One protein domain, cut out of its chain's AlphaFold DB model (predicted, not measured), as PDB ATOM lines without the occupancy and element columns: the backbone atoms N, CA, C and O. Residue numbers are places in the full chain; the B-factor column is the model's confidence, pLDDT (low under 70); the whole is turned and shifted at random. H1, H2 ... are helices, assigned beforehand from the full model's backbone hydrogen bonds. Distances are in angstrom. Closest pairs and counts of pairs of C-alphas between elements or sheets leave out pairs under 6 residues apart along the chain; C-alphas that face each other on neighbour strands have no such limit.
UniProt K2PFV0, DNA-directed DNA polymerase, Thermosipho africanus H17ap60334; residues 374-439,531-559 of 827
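Overview. This is residues 374 to 439 and 531 to 559 of the 827 residues of the protein "DNA-directed DNA polymerase" of Thermosipho africanus H17ap60334 (UniProt K2PFV0). Four helices, H1, H2, H3 and H6, make a ring in the middle of an elongated whole, H1 and H3 each packing on both H2 and H6, and the long link of residues 383 to 394 runs with its C-alphas 5 to 11 A from the mean of all C-alphas. H6, the longest helix, crosses H1 and H3 and leads into H7, which packs on H6 at one end of the length, while H5 packs on H2 toward the other end, with the short H4 near it. The printed part has 95 residues with seven named helices, H1 to H7 in order along the chain, and no named strand; the class is all helix. The whole is compact, with a radius of gyration of the C-alphas of 13.2 A, and spans 40 by 25 by 22 A.

Arrangement. H1, residues 375 to 382, touches H2, residues 395 to 404, with the C-alphas of Ser 382 and Arg 402 closest at 5.0 A; they run opposite ways at a steep tilt of 52 degrees. H2 touches H3, residues 409 to 418, at a steep tilt of 48 degrees, opposite ways; the closest C-alphas are those of Ile 401 and Ala 415, 6.0 A apart. H4, residues 421 to 425, is close to but not clearly touching H5, residues 428 to 438; the closest C-alphas, of Pro 423 and Asp 429, are 7.2 A apart. H5 touches H2 at a shallow tilt of 21 degrees, the same way, with C-alphas 404 and 433 closest at 5.4 A. H3 and H5 only just touch, and only at their ends, with 3 pairs of C-alphas within 8 A; the closest are those of Leu 418 and Asp 429, 6.4 A apart. H6, residues 531 to 546, touches H3 with residues 531 to 538 alone, only just about perpendicular at 70.5 degrees; C-alphas 413 and 531 are closest at 5.1 A. With residues 538 to 545 alone H6 touches H1, about perpendicular at 76 degrees, closest at C-alphas 377 and 542, 5.3 A. With residues 540 to 544 alone it touches H7, residues 548 to 558, at a steep tilt of 59 degrees, opposite ways; C-alphas 544 and 551 are closest at 5.4 A. H2 and H6 are apart, and so are H5 and H7. Every O i to N i+4 pair is within hydrogen-bond range in H1, H2, H3, H4, H5 and H7, and 11 of 12 are in H6.

Along the chain. H1 begins with C-alpha 375 at (-47.759, 12.529, 38.289). H6 is 22.4 A long from first to last C-alpha, H7 15.6 A and H5 15.2 A. H7 ends with C-alpha 558 at (-26.858, 26.411, 26.976).

Size, cuts and confidence. The C-alphas farthest apart, of Glu 438 and Lys 557, are 44.1 A apart. Residues 440 to 530 are not printed, and C-alphas 439 and 531 across the cut are 22.3 A apart. H1 to H2 is a long link of 12 residues. The mean pLDDT of the printed part is 93.9, and no printed residue is under 70.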
ATOM      1  N   ASP A 374     -47.141  16.918  39.921       95.88
ATOM      2  CA  ASP A 374     -47.611  16.357  38.651       95.88
ATOM      3  C   ASP A 374     -47.130  14.906  38.452       95.88
ATOM      4  O   ASP A 374     -45.934  14.638  38.310       95.88
ATOM      5  N   GLN A 375     -48.071  13.959  38.403       95.62
ATOM      6  CA  GLN A 375     -47.759  12.529  38.289       95.62
ATOM      7  C   GLN A 375     -47.128  12.157  36.942       95.62
ATOM      8  O   GLN A 375     -46.285  11.263  36.893       95.62
ATOM      9  N   LYS A 376     -47.461  12.864  35.851       96.56
ATOM     10  CA  LYS A 376     -46.835  12.625  34.537       96.56
ATOM     11  C   LYS A 376     -45.334  12.923  34.579       96.56
ATOM     12  O   LYS A 376     -44.541  12.157  34.034       96.56
ATOM     13  N   THR A 377     -44.948  13.986  35.280       97.62
ATOM     14  CA  THR A 377     -43.548  14.364  35.504       97.62
ATOM     15  C   THR A 377     -42.795  13.289  36.286       97.62
ATOM     16  O   THR A 377     -41.721  12.858  35.862       97.62
ATOM     17  N   PHE A 378     -43.370  12.810  37.394       96.56
ATOM     18  CA  PHE A 378     -42.783  11.727  38.193       96.56
ATOM     19  C   PHE A 378     -42.674  10.411  37.418       96.56
ATOM     20  O   PHE A 378     -41.667   9.708  37.520       96.56
ATOM     21  N   HIS A 379     -43.665  10.101  36.584       94.38
ATOM     22  CA  HIS A 379     -43.639   8.931  35.709       94.38
ATOM     23  C   HIS A 379     -42.505   8.998  34.683       94.38
ATOM     24  O   HIS A 379     -41.764   8.030  34.521       94.38
ATOM     25  N   LEU A 380     -42.314  10.150  34.026       94.31
ATOM     26  CA  LEU A 380     -41.246  10.326  33.037       94.31
ATOM     27  C   LEU A 380     -39.858  10.100  33.654       94.31
ATOM     28  O   LEU A 380     -39.047   9.361  33.091       94.31
ATOM     29  N   ILE A 381     -39.586  10.701  34.819       94.50
ATOM     30  CA  ILE A 381     -38.295  10.520  35.496       94.50
ATOM     31  C   ILE A 381     -38.126   9.102  36.037       94.50
ATOM     32  O   ILE A 381     -37.030   8.564  35.934       94.50
ATOM     33  N   SER A 382     -39.194   8.459  36.523       93.50
ATOM     34  CA  SER A 382     -39.154   7.072  37.011       93.50
ATOM     35  C   SER A 382     -38.847   6.064  35.903       93.50
ATOM     36  O   SER A 382     -38.354   4.980  36.187       93.50
ATOM     37  N   LYS A 383     -39.074   6.424  34.633       91.44
ATOM     38  CA  LYS A 383     -38.619   5.656  33.460       91.44
ATOM     39  C   LYS A 383     -37.147   5.890  33.097       91.44
ATOM     40  O   LYS A 383     -36.650   5.294  32.148       91.44
ATOM     41  N   GLY A 384     -36.437   6.769  33.799       93.38
ATOM     42  CA  GLY A 384     -35.030   7.076  33.536       93.38
ATOM     43  C   GLY A 384     -34.784   8.084  32.408       93.38
ATOM     44  O   GLY A 384     -33.627   8.292  32.049       93.38
ATOM     45  N   PHE A 385     -35.818   8.752  31.878       95.06
ATOM     46  CA  PHE A 385     -35.673   9.820  30.873       95.06
ATOM     47  C   PHE A 385     -35.201  11.124  31.518       95.06
ATOM     48  O   PHE A 385     -35.939  12.104  31.660       95.06
ATOM     49  N   THR A 386     -33.943  11.145  31.939       96.31
ATOM     50  CA  THR A 386     -33.359  12.216  32.755       96.31
ATOM     51  C   THR A 386     -32.177  12.913  32.079       96.31
ATOM     52  O   THR A 386     -31.524  13.731  32.722       96.31
ATOM     53  N   ASN A 387     -31.957  12.709  30.769       95.94
ATOM     54  CA  ASN A 387     -30.946  13.490  30.052       95.94
ATOM     55  C   ASN A 387     -31.262  14.992  30.140       95.94
ATOM     56  O   ASN A 387     -32.408  15.411  29.932       95.94
ATOM     57  N   GLY A 388     -30.264  15.796  30.504       94.25
ATOM     58  CA  GLY A 388     -30.431  17.236  30.735       94.25
ATOM     59  C   GLY A 388     -31.174  17.616  32.027       94.25
ATOM     60  O   GLY A 388     -31.409  18.801  32.257       94.25
ATOM     61  N   ILE A 389     -31.528  16.659  32.891       97.12
ATOM     62  CA  ILE A 389     -32.145  16.932  34.196       97.12
ATOM     63  C   ILE A 389     -31.061  17.065  35.267       97.12
ATOM     64  O   ILE A 389     -30.201  16.197  35.435       97.12
ATOM     65  N   PHE A 390     -31.108  18.171  36.008       95.75
ATOM     66  CA  PHE A 390     -30.171  18.469  37.089       95.75
ATOM     67  C   PHE A 390     -30.087  17.320  38.104       95.75
ATOM     68  O   PHE A 390     -31.102  16.728  38.452       95.75
ATOM     69  N   GLN A 391     -28.867  16.992  38.541       95.44
ATOM     70  CA  GLN A 391     -28.540  15.881  39.452       95.44
ATOM     71  C   GLN A 391     -28.895  14.458  38.973       95.44
ATOM     72  O   GLN A 391     -28.449  13.516  39.615       95.44
ATOM     73  N   LEU A 392     -29.632  14.259  37.874       95.75
ATOM     74  CA  LEU A 392     -30.079  12.928  37.420       95.75
ATOM     75  C   LEU A 392     -29.516  12.488  36.059       95.75
ATOM     76  O   LEU A 392     -29.669  11.333  35.690       95.75
ATOM     77  N   ASP A 393     -28.814  13.368  35.346       92.50
ATOM     78  CA  ASP A 393     -28.246  13.125  34.005       92.50
ATOM     79  C   ASP A 393     -27.171  12.010  33.949       92.50
ATOM     80  O   ASP A 393     -26.829  11.496  32.881       92.50
ATOM     81  N   SER A 394     -26.599  11.631  35.096       93.62
ATOM     82  CA  SER A 394     -25.579  10.580  35.185       93.62
ATOM     83  C   SER A 394     -26.183   9.174  35.081       93.62
ATOM     84  O   SER A 394     -27.323   8.947  35.479       93.62
ATOM     85  N   ASN A 395     -25.394   8.192  34.626       92.06
ATOM     86  CA  ASN A 395     -25.815   6.779  34.591       92.06
ATOM     87  C   ASN A 395     -26.277   6.296  35.978       92.06
ATOM     88  O   ASN A 395     -27.254   5.563  36.100       92.06
ATOM     89  N   LEU A 396     -25.599   6.773  37.027       93.19
ATOM     90  CA  LEU A 396     -25.960   6.498  38.411       93.19
ATOM     91  C   LEU A 396     -27.334   7.077  38.769       93.19
ATOM     92  O   LEU A 396     -28.175   6.360  39.301       93.19
ATOM     93  N   GLY A 397     -27.588   8.340  38.413       94.62
ATOM     94  CA  GLY A 397     -28.863   9.008  38.675       94.62
ATOM     95  C   GLY A 397     -30.026   8.329  37.960       94.62
ATOM     96  O   GLY A 397     -31.082   8.122  38.557       94.62
ATOM     97  N   LYS A 398     -29.800   7.896  36.716       94.00
ATOM     98  CA  LYS A 398     -30.746   7.105  35.921       94.00
ATOM     99  C   LYS A 398     -31.087   5.762  36.568       94.00
ATOM    100  O   LYS A 398     -32.258   5.401  36.604       94.00
ATOM    101  N   LYS A 399     -30.099   5.049  37.110       92.50
ATOM    102  CA  LYS A 399     -30.338   3.810  37.862       92.50
ATOM    103  C   LYS A 399     -31.146   4.087  39.131       92.50
ATOM    104  O   LYS A 399     -32.212   3.512  39.327       92.50
ATOM    105  N   VAL A 400     -30.691   5.036  39.954       94.75
ATOM    106  CA  VAL A 400     -31.339   5.367  41.236       94.75
ATOM    107  C   VAL A 400     -32.802   5.762  41.036       94.75
ATOM    108  O   VAL A 400     -33.668   5.311  41.781       94.75
ATOM    109  N   ILE A 401     -33.114   6.583  40.029       95.00
ATOM    110  CA  ILE A 401     -34.491   7.042  39.813       95.00
ATOM    111  C   ILE A 401     -35.430   5.899  39.398       95.00
ATOM    112  O   ILE A 401     -36.593   5.904  39.803       95.00
ATOM    113  N   ARG A 402     -34.927   4.904  38.652       93.19
ATOM    114  CA  ARG A 402     -35.687   3.706  38.262       93.19
ATOM    115  C   ARG A 402     -35.877   2.730  39.417       93.19
ATOM    116  O   ARG A 402     -36.930   2.103  39.483       93.19
ATOM    117  N   THR A 403     -34.918   2.649  40.341       92.06
ATOM    118  CA  THR A 403     -35.052   1.871  41.582       92.06
ATOM    119  C   THR A 403     -36.061   2.515  42.539       92.06
ATOM    120  O   THR A 403     -36.973   1.859  43.029       92.06
ATOM    121  N   ILE A 404     -35.931   3.821  42.798       92.62
ATOM    122  CA  ILE A 404     -36.722   4.530  43.820       92.62
ATOM    123  C   ILE A 404     -38.146   4.863  43.339       92.62
ATOM    124  O   ILE A 404     -39.087   4.882  44.144       92.62
ATOM    125  N   LYS A 405     -38.306   5.156  42.038       93.38
ATOM    126  CA  LYS A 405     -39.558   5.576  41.376       93.38
ATOM    127  C   LYS A 405     -40.325   6.638  42.175       93.38
ATOM    128  O   LYS A 405     -41.398   6.343  42.721       93.38
ATOM    129  N   PRO A 406     -39.754   7.843  42.346       95.00
ATOM    130  CA  PRO A 406     -40.327   8.840  43.235       95.00
ATOM    131  C   PRO A 406     -41.697   9.312  42.746       95.00
ATOM    132  O   PRO A 406     -41.879   9.554  41.557       95.00
ATOM    133  N   ARG A 407     -42.644   9.489  43.674       93.75
ATOM    134  CA  ARG A 407     -44.024   9.948  43.398       93.75
ATOM    135  C   ARG A 407     -44.326  11.367  43.890       93.75
ATOM    136  O   ARG A 407     -45.418  11.889  43.677       93.75
ATOM    137  N   ASN A 408     -43.379  11.968  44.605       95.38
ATOM    138  CA  ASN A 408     -43.482  13.295  45.201       95.38
ATOM    139  C   ASN A 408     -42.077  13.875  45.463       95.38
ATOM    140  O   ASN A 408     -41.059  13.203  45.287       95.38
ATOM    141  N   ILE A 409     -42.018  15.133  45.912       96.75
ATOM    142  CA  ILE A 409     -40.751  15.838  46.176       96.75
ATOM    143  C   ILE A 409     -39.921  15.191  47.293       96.75
ATOM    144  O   ILE A 409     -38.694  15.176  47.188       96.75
ATOM    145  N   LYS A 410     -40.550  14.636  48.341       95.88
ATOM    146  CA  LYS A 410     -39.817  13.969  49.432       95.88
ATOM    147  C   LYS A 410     -39.066  12.750  48.895       95.88
ATOM    148  O   LYS A 410     -37.856  12.652  49.079       95.88
ATOM    149  N   GLU A 411     -39.739  11.894  48.135       96.00
ATOM    150  CA  GLU A 411     -39.109  10.724  47.514       96.00
ATOM    151  C   GLU A 411     -38.054  11.106  46.470       96.00
ATOM    152  O   GLU A 411     -37.008  10.466  46.381       96.00
ATOM    153  N   LEU A 412     -38.284  12.179  45.705       97.50
ATOM    154  CA  LEU A 412     -37.277  12.688  44.775       97.50
ATOM    155  C   LEU A 412     -36.026  13.157  45.524       97.50
ATOM    156  O   LEU A 412     -34.916  12.859  45.095       97.50
ATOM    157  N   SER A 413     -36.180  13.827  46.668       97.12
ATOM    158  CA  SER A 413     -35.040  14.227  47.500       97.12
ATOM    159  C   SER A 413     -34.253  13.028  48.035       97.12
ATOM    160  O   SER A 413     -33.025  13.092  48.113       97.12
ATOM    161  N   ILE A 414     -34.929  11.913  48.329       96.75
ATOM    162  CA  ILE A 414     -34.287  10.655  48.722       96.75
ATOM    163  C   ILE A 414     -33.470  10.108  47.551       96.75
ATOM    164  O   ILE A 414     -32.279   9.860  47.716       96.75
ATOM    165  N   ALA A 415     -34.052  10.027  46.351       96.69
ATOM    166  CA  ALA A 415     -33.330   9.599  45.151       96.69
ATOM    167  C   ALA A 415     -32.073  10.457  44.896       96.69
ATOM    168  O   ALA A 415     -30.991   9.921  44.668       96.69
ATOM    169  N   LEU A 416     -32.178  11.784  45.018       97.06
ATOM    170  CA  LEU A 416     -31.023  12.678  44.885       97.06
ATOM    171  C   LEU A 416     -29.956  12.426  45.958       97.06
ATOM    172  O   LEU A 416     -28.764  12.438  45.662       97.06
ATOM    173  N   SER A 417     -30.374  12.156  47.193       95.88
ATOM    174  CA  SER A 417     -29.462  11.866  48.306       95.88
ATOM    175  C   SER A 417     -28.720  10.546  48.110       95.88
ATOM    176  O   SER A 417     -27.562  10.421  48.512       95.88
ATOM    177  N   LEU A 418     -29.358   9.565  47.476       95.00
ATOM    178  CA  LEU A 418     -28.785   8.246  47.215       95.00
ATOM    179  C   LEU A 418     -27.985   8.174  45.912       95.00
ATOM    180  O   LEU A 418     -27.265   7.200  45.717       95.00
ATOM    181  N   ASN A 419     -28.033   9.195  45.048       95.00
ATOM    182  CA  ASN A 419     -27.259   9.256  43.804       95.00
ATOM    183  C   ASN A 419     -25.750   9.495  44.044       95.00
ATOM    184  O   ASN A 419     -25.171  10.494  43.613       95.00
ATOM    185  N   ARG A 420     -25.104   8.595  44.794       93.00
ATOM    186  CA  ARG A 420     -23.690   8.637  45.185       93.00
ATOM    187  C   ARG A 420     -23.137   7.208  45.309       93.00
ATOM    188  O   ARG A 420     -23.865   6.321  45.746       93.00
ATOM    189  N   PRO A 421     -21.849   6.959  45.008       88.69
ATOM    190  CA  PRO A 421     -21.282   5.607  45.070       88.69
ATOM    191  C   PRO A 421     -21.366   4.933  46.449       88.69
ATOM    192  O   PRO A 421     -21.584   3.730  46.514       88.69
ATOM    193  N   GLY A 422     -21.202   5.691  47.541       88.50
ATOM    194  CA  GLY A 422     -21.252   5.180  48.921       88.50
ATOM    195  C   GLY A 422     -22.571   4.480  49.286       88.50
ATOM    196  O   GLY A 422     -22.552   3.271  49.508       88.50
ATOM    197  N   PRO A 423     -23.722   5.187  49.299       89.81
ATOM    198  CA  PRO A 423     -25.011   4.581  49.652       89.81
ATOM    199  C   PRO A 423     -25.424   3.431  48.725       89.81
ATOM    200  O   PRO A 423     -26.073   2.493  49.174       89.81
ATOM    201  N   LEU A 424     -25.036   3.471  47.447       89.50
ATOM    202  CA  LEU A 424     -25.380   2.419  46.485       89.50
ATOM    203  C   LEU A 424     -24.551   1.151  46.673       89.50
ATOM    204  O   LEU A 424     -25.080   0.053  46.540       89.50
ATOM    205  N   LYS A 425     -23.269   1.281  47.040       88.38
ATOM    206  CA  LYS A 425     -22.458   0.130  47.467       88.38
ATOM    207  C   LYS A 425     -23.020  -0.513  48.735       88.38
ATOM    208  O   LYS A 425     -22.969  -1.727  48.858       88.38
ATOM    209  N   ALA A 426     -23.585   0.293  49.633       87.75
ATOM    210  CA  ALA A 426     -24.276  -0.176  50.831       87.75
ATOM    211  C   ALA A 426     -25.718  -0.674  50.567       87.75
ATOM    212  O   ALA A 426     -26.408  -1.059  51.505       87.75
ATOM    213  N   GLY A 427     -26.202  -0.659  49.316       90.81
ATOM    214  CA  GLY A 427     -27.532  -1.164  48.946       90.81
ATOM    215  C   GLY A 427     -28.712  -0.366  49.519       90.81
ATOM    216  O   GLY A 427     -29.822  -0.892  49.623       90.81
ATOM    217  N   ILE A 428     -28.495   0.894  49.911       92.50
ATOM    218  CA  ILE A 428     -29.502   1.718  50.602       92.50
ATOM    219  C   ILE A 428     -30.681   2.073  49.691       92.50
ATOM    220  O   ILE A 428     -31.818   2.152  50.155       92.50
ATOM    221  N   ASP A 429     -30.442   2.246  48.392       92.25
ATOM    222  CA  ASP A 429     -31.490   2.446  47.388       92.25
ATOM    223  C   ASP A 429     -32.440   1.253  47.300       92.25
ATOM    224  O   ASP A 429     -33.656   1.446  47.298       92.25
ATOM    225  N   LYS A 430     -31.899   0.031  47.321       90.00
ATOM    226  CA  LYS A 430     -32.698  -1.198  47.344       90.00
ATOM    227  C   LYS A 430     -33.443  -1.359  48.662       90.00
ATOM    228  O   LYS A 430     -34.638  -1.641  48.653       90.00
ATOM    229  N   LYS A 431     -32.763  -1.131  49.794       91.12
ATOM    230  CA  LYS A 431     -33.373  -1.190  51.134       91.12
ATOM    231  C   LYS A 431     -34.572  -0.244  51.223       91.12
ATOM    232  O   LYS A 431     -35.638  -0.644  51.685       91.12
ATOM    233  N   TYR A 432     -34.422   0.981  50.720       92.00
ATOM    234  CA  TYR A 432     -35.515   1.948  50.659       92.00
ATOM    235  C   TYR A 432     -36.631   1.508  49.705       92.00
ATOM    236  O   TYR A 432     -37.804   1.572  50.074       92.00
ATOM    237  N   ALA A 433     -36.292   1.059  48.492       90.06
ATOM    238  CA  ALA A 433     -37.276   0.628  47.503       90.06
ATOM    239  C   ALA A 433     -38.122  -0.554  48.007       90.06
ATOM    240  O   ALA A 433     -39.344  -0.498  47.911       90.06
ATOM    241  N   ASN A 434     -37.493  -1.563  48.616       88.38
ATOM    242  CA  ASN A 434     -38.179  -2.713  49.212       88.38
ATOM    243  C   ASN A 434     -39.087  -2.282  50.367       88.38
ATOM    244  O   ASN A 434     -40.271  -2.605  50.384       88.38
ATOM    245  N   SER A 435     -38.565  -1.462  51.279       88.31
ATOM    246  CA  SER A 435     -39.333  -0.991  52.428       88.31
ATOM    247  C   SER A 435     -40.538  -0.120  52.038       88.31
ATOM    248  O   SER A 435     -41.600  -0.200  52.655       88.31
ATOM    249  N   LYS A 436     -40.413   0.670  50.960       88.00
ATOM    250  CA  LYS A 436     -41.523   1.428  50.358       88.00
ATOM    251  C   LYS A 436     -42.660   0.521  49.868       88.00
ATOM    252  O   LYS A 436     -43.807   0.958  49.870       88.00
ATOM    253  N   ILE A 437     -42.359  -0.701  49.427       84.19
ATOM    254  CA  ILE A 437     -43.345  -1.665  48.906       84.19
ATOM    255  C   ILE A 437     -43.985  -2.452  50.038       84.19
ATOM    256  O   ILE A 437     -45.203  -2.581  50.085       84.19
ATOM    257  N   GLU A 438     -43.162  -2.941  50.963       82.56
ATOM    258  CA  GLU A 438     -43.608  -3.690  52.140       82.56
ATOM    259  C   GLU A 438     -44.452  -2.826  53.085       82.56
ATOM    260  O   GLU A 438     -45.095  -3.352  53.988       82.56
ATOM    261  N   ASN A 439     -44.458  -1.502  52.866       71.31
ATOM    262  CA  ASN A 439     -45.078  -0.511  53.735       71.31
ATOM    263  C   ASN A 439     -44.671  -0.761  55.191       71.31
ATOM    264  O   ASN A 439     -45.506  -0.744  56.097       71.31
ATOM    265  N   ILE A 531     -33.926  18.507  49.537       97.75
ATOM    266  CA  ILE A 531     -35.272  18.993  49.225       97.75
ATOM    267  C   ILE A 531     -35.208  20.214  48.310       97.75
ATOM    268  O   ILE A 531     -35.961  20.280  47.337       97.75
ATOM    269  N   ALA A 532     -34.314  21.172  48.564       97.19
ATOM    270  CA  ALA A 532     -34.183  22.337  47.692       97.19
ATOM    271  C   ALA A 532     -33.791  21.937  46.263       97.19
ATOM    272  O   ALA A 532     -34.440  22.350  45.300       97.19
ATOM    273  N   TYR A 533     -32.807  21.055  46.108       97.62
ATOM    274  CA  TYR A 533     -32.364  20.612  44.784       97.62
ATOM    275  C   TYR A 533     -33.400  19.713  44.090       97.62
ATOM    276  O   TYR A 533     -33.503  19.732  42.859       97.62
ATOM    277  N   ALA A 534     -34.233  18.998  44.853       97.75
ATOM    278  CA  ALA A 534     -35.374  18.260  44.318       97.75
ATOM    279  C   ALA A 534     -36.401  19.182  43.640       97.75
ATOM    280  O   ALA A 534     -36.972  18.782  42.628       97.75
ATOM    281  N   HIS A 535     -36.590  20.424  44.106       97.50
ATOM    282  CA  HIS A 535     -37.478  21.382  43.431       97.50
ATOM    283  C   HIS A 535     -36.924  21.799  42.061       97.50
ATOM    284  O   HIS A 535     -37.658  21.755  41.079       97.50
ATOM    285  N   ILE A 536     -35.628  22.131  41.962       97.44
ATOM    286  CA  ILE A 536     -34.989  22.460  40.668       97.44
ATOM    287  C   ILE A 536     -35.132  21.284  39.696       97.44
ATOM    288  O   ILE A 536     -35.546  21.459  38.551       97.44
ATOM    289  N   THR A 537     -34.809  20.083  40.181       98.00
ATOM    290  CA  THR A 537     -34.897  18.831  39.422       98.00
ATOM    291  C   THR A 537     -36.317  18.619  38.904       98.00
ATOM    292  O   THR A 537     -36.508  18.431  37.705       98.00
ATOM    293  N   TYR A 538     -37.318  18.740  39.780       98.06
ATOM    294  CA  TYR A 538     -38.724  18.600  39.423       98.06
ATOM    295  C   TYR A 538     -39.170  19.627  38.376       98.06
ATOM    296  O   TYR A 538     -39.810  19.245  37.401       98.06
ATOM    297  N   TYR A 539     -38.824  20.910  38.525       97.88
ATOM    298  CA  TYR A 539     -39.264  21.936  37.573       97.88
ATOM    299  C   TYR A 539     -38.703  21.704  36.166       97.88
ATOM    300  O   TYR A 539     -39.437  21.826  35.187       97.88
ATOM    301  N   LEU A 540     -37.437  21.293  36.040       97.81
ATOM    302  CA  LEU A 540     -36.872  20.904  34.742       97.81
ATOM    303  C   LEU A 540     -37.599  19.693  34.157       97.81
ATOM    304  O   LEU A 540     -37.942  19.686  32.976       97.81
ATOM    305  N   SER A 541     -37.853  18.678  34.984       98.06
ATOM    306  CA  SER A 541     -38.577  17.480  34.569       98.06
ATOM    307  C   SER A 541     -40.000  17.802  34.123       98.06
ATOM    308  O   SER A 541     -40.478  17.209  33.158       98.06
ATOM    309  N   TYR A 542     -40.652  18.774  34.760       98.44
ATOM    310  CA  TYR A 542     -41.967  19.256  34.357       98.44
ATOM    311  C   TYR A 542     -41.920  19.865  32.954       98.44
ATOM    312  O   TYR A 542     -42.669  19.437  32.076       98.44
ATOM    313  N   PHE A 543     -40.993  20.792  32.690       98.31
ATOM    314  CA  PHE A 543     -40.852  21.377  31.352       98.31
ATOM    315  C   PHE A 543     -40.494  20.330  30.296       98.31
ATOM    316  O   PHE A 543     -41.037  20.352  29.200       98.31
ATOM    317  N   LYS A 544     -39.653  19.353  30.635       97.31
ATOM    318  CA  LYS A 544     -39.327  18.227  29.752       97.31
ATOM    319  C   LYS A 544     -40.528  17.323  29.442       97.31
ATOM    320  O   LYS A 544     -40.577  16.702  28.373       97.31
ATOM    321  N   THR A 545     -41.465  17.217  30.379       96.88
ATOM    322  CA  THR A 545     -42.680  16.404  30.251       96.88
ATOM    323  C   THR A 545     -43.719  17.112  29.395       96.88
ATOM    324  O   THR A 545     -44.208  16.522  28.436       96.88
ATOM    325  N   HIS A 546     -44.013  18.377  29.706       96.25
ATOM    326  CA  HIS A 546     -45.135  19.119  29.120       96.25
ATOM    327  C   HIS A 546     -44.747  19.996  27.924       96.25
ATOM    328  O   HIS A 546     -45.572  20.233  27.050       96.25
ATOM    329  N   PHE A 547     -43.486  20.428  27.838       95.94
ATOM    330  CA  PHE A 547     -42.956  21.285  26.768       95.94
ATOM    331  C   PHE A 547     -41.627  20.740  26.205       95.94
ATOM    332  O   PHE A 547     -40.616  21.452  26.182       95.94
ATOM    333  N   PRO A 548     -41.579  19.468  25.753       94.88
ATOM    334  CA  PRO A 548     -40.332  18.790  25.402       94.88
ATOM    335  C   PRO A 548     -39.525  19.524  24.327       94.88
ATOM    336  O   PRO A 548     -38.318  19.686  24.489       94.88
ATOM    337  N   LYS A 549     -40.170  20.017  23.258       93.25
ATOM    338  CA  LYS A 549     -39.469  20.704  22.162       93.25
ATOM    339  C   LYS A 549     -38.713  21.932  22.678       93.25
ATOM    340  O   LYS A 549     -37.527  22.092  22.405       93.25
ATOM    341  N   GLN A 550     -39.369  22.786  23.461       95.25
ATOM    342  CA  GLN A 550     -38.738  23.989  24.001       95.25
ATOM    343  C   GLN A 550     -37.713  23.654  25.084       95.25
ATOM    344  O   GLN A 550     -36.633  24.236  25.067       95.25
ATOM    345  N   PHE A 551     -37.981  22.666  25.943       96.94
ATOM    346  CA  PHE A 551     -37.005  22.182  26.918       96.94
ATOM    347  C   PHE A 551     -35.691  21.756  26.245       96.94
ATOM    348  O   PHE A 551     -34.629  22.265  26.599       96.94
ATOM    349  N   TYR A 552     -35.746  20.870  25.245       96.06
ATOM    350  CA  TYR A 552     -34.534  20.389  24.577       96.06
ATOM    351  C   TYR A 552     -33.831  21.490  23.780       96.06
ATOM    352  O   TYR A 552     -32.607  21.573  23.846       96.06
ATOM    353  N   LYS A 553     -34.566  22.385  23.099       94.44
ATOM    354  CA  LYS A 553     -33.964  23.548  22.420       94.44
ATOM    355  C   LYS A 553     -33.200  24.443  23.407       94.44
ATOM    356  O   LYS A 553     -32.063  24.814  23.124       94.44
ATOM    357  N   THR A 554     -33.767  24.732  24.581       95.44
ATOM    358  CA  THR A 554     -33.095  25.536  25.616       95.44
ATOM    359  C   THR A 554     -31.898  24.794  26.225       95.44
ATOM    360  O   THR A 554     -30.844  25.396  26.413       95.44
ATOM    361  N   ILE A 555     -31.992  23.483  26.482       95.38
ATOM    362  CA  ILE A 555     -30.848  22.685  26.964       95.38
ATOM    363  C   ILE A 555     -29.695  22.724  25.958       95.38
ATOM    364  O   ILE A 555     -28.569  23.022  26.344       95.38
ATOM    365  N   LEU A 556     -29.973  22.486  24.673       93.62
ATOM    366  CA  LEU A 556     -28.972  22.489  23.601       93.62
ATOM    367  C   LEU A 556     -28.326  23.866  23.404       93.62
ATOM    368  O   LEU A 556     -27.127  23.948  23.148       93.62
ATOM    369  N   LYS A 557     -29.095  24.947  23.582       91.12
ATOM    370  CA  LYS A 557     -28.595  26.328  23.550       91.12
ATOM    371  C   LYS A 557     -27.535  26.591  24.623       91.12
ATOM    372  O   LYS A 557     -26.536  27.246  24.342       91.12
ATOM    373  N   TYR A 558     -27.756  26.125  25.851       90.81
ATOM    374  CA  TYR A 558     -26.858  26.411  26.976       90.81
ATOM    375  C   TYR A 558     -25.805  25.321  27.212       90.81
ATOM    376  O   TYR A 558     -24.789  25.579  27.864       90.81
ATOM    377  N   ASP A 559     -26.022  24.101  26.722       88.81
ATOM    378  CA  ASP A 559     -25.165  22.945  26.978       88.81
ATOM    379  C   ASP A 559     -25.088  21.984  25.779       88.81
ATOM    380  O   ASP A 559     -25.534  20.834  25.829       88.81
TER     381      ASP A 559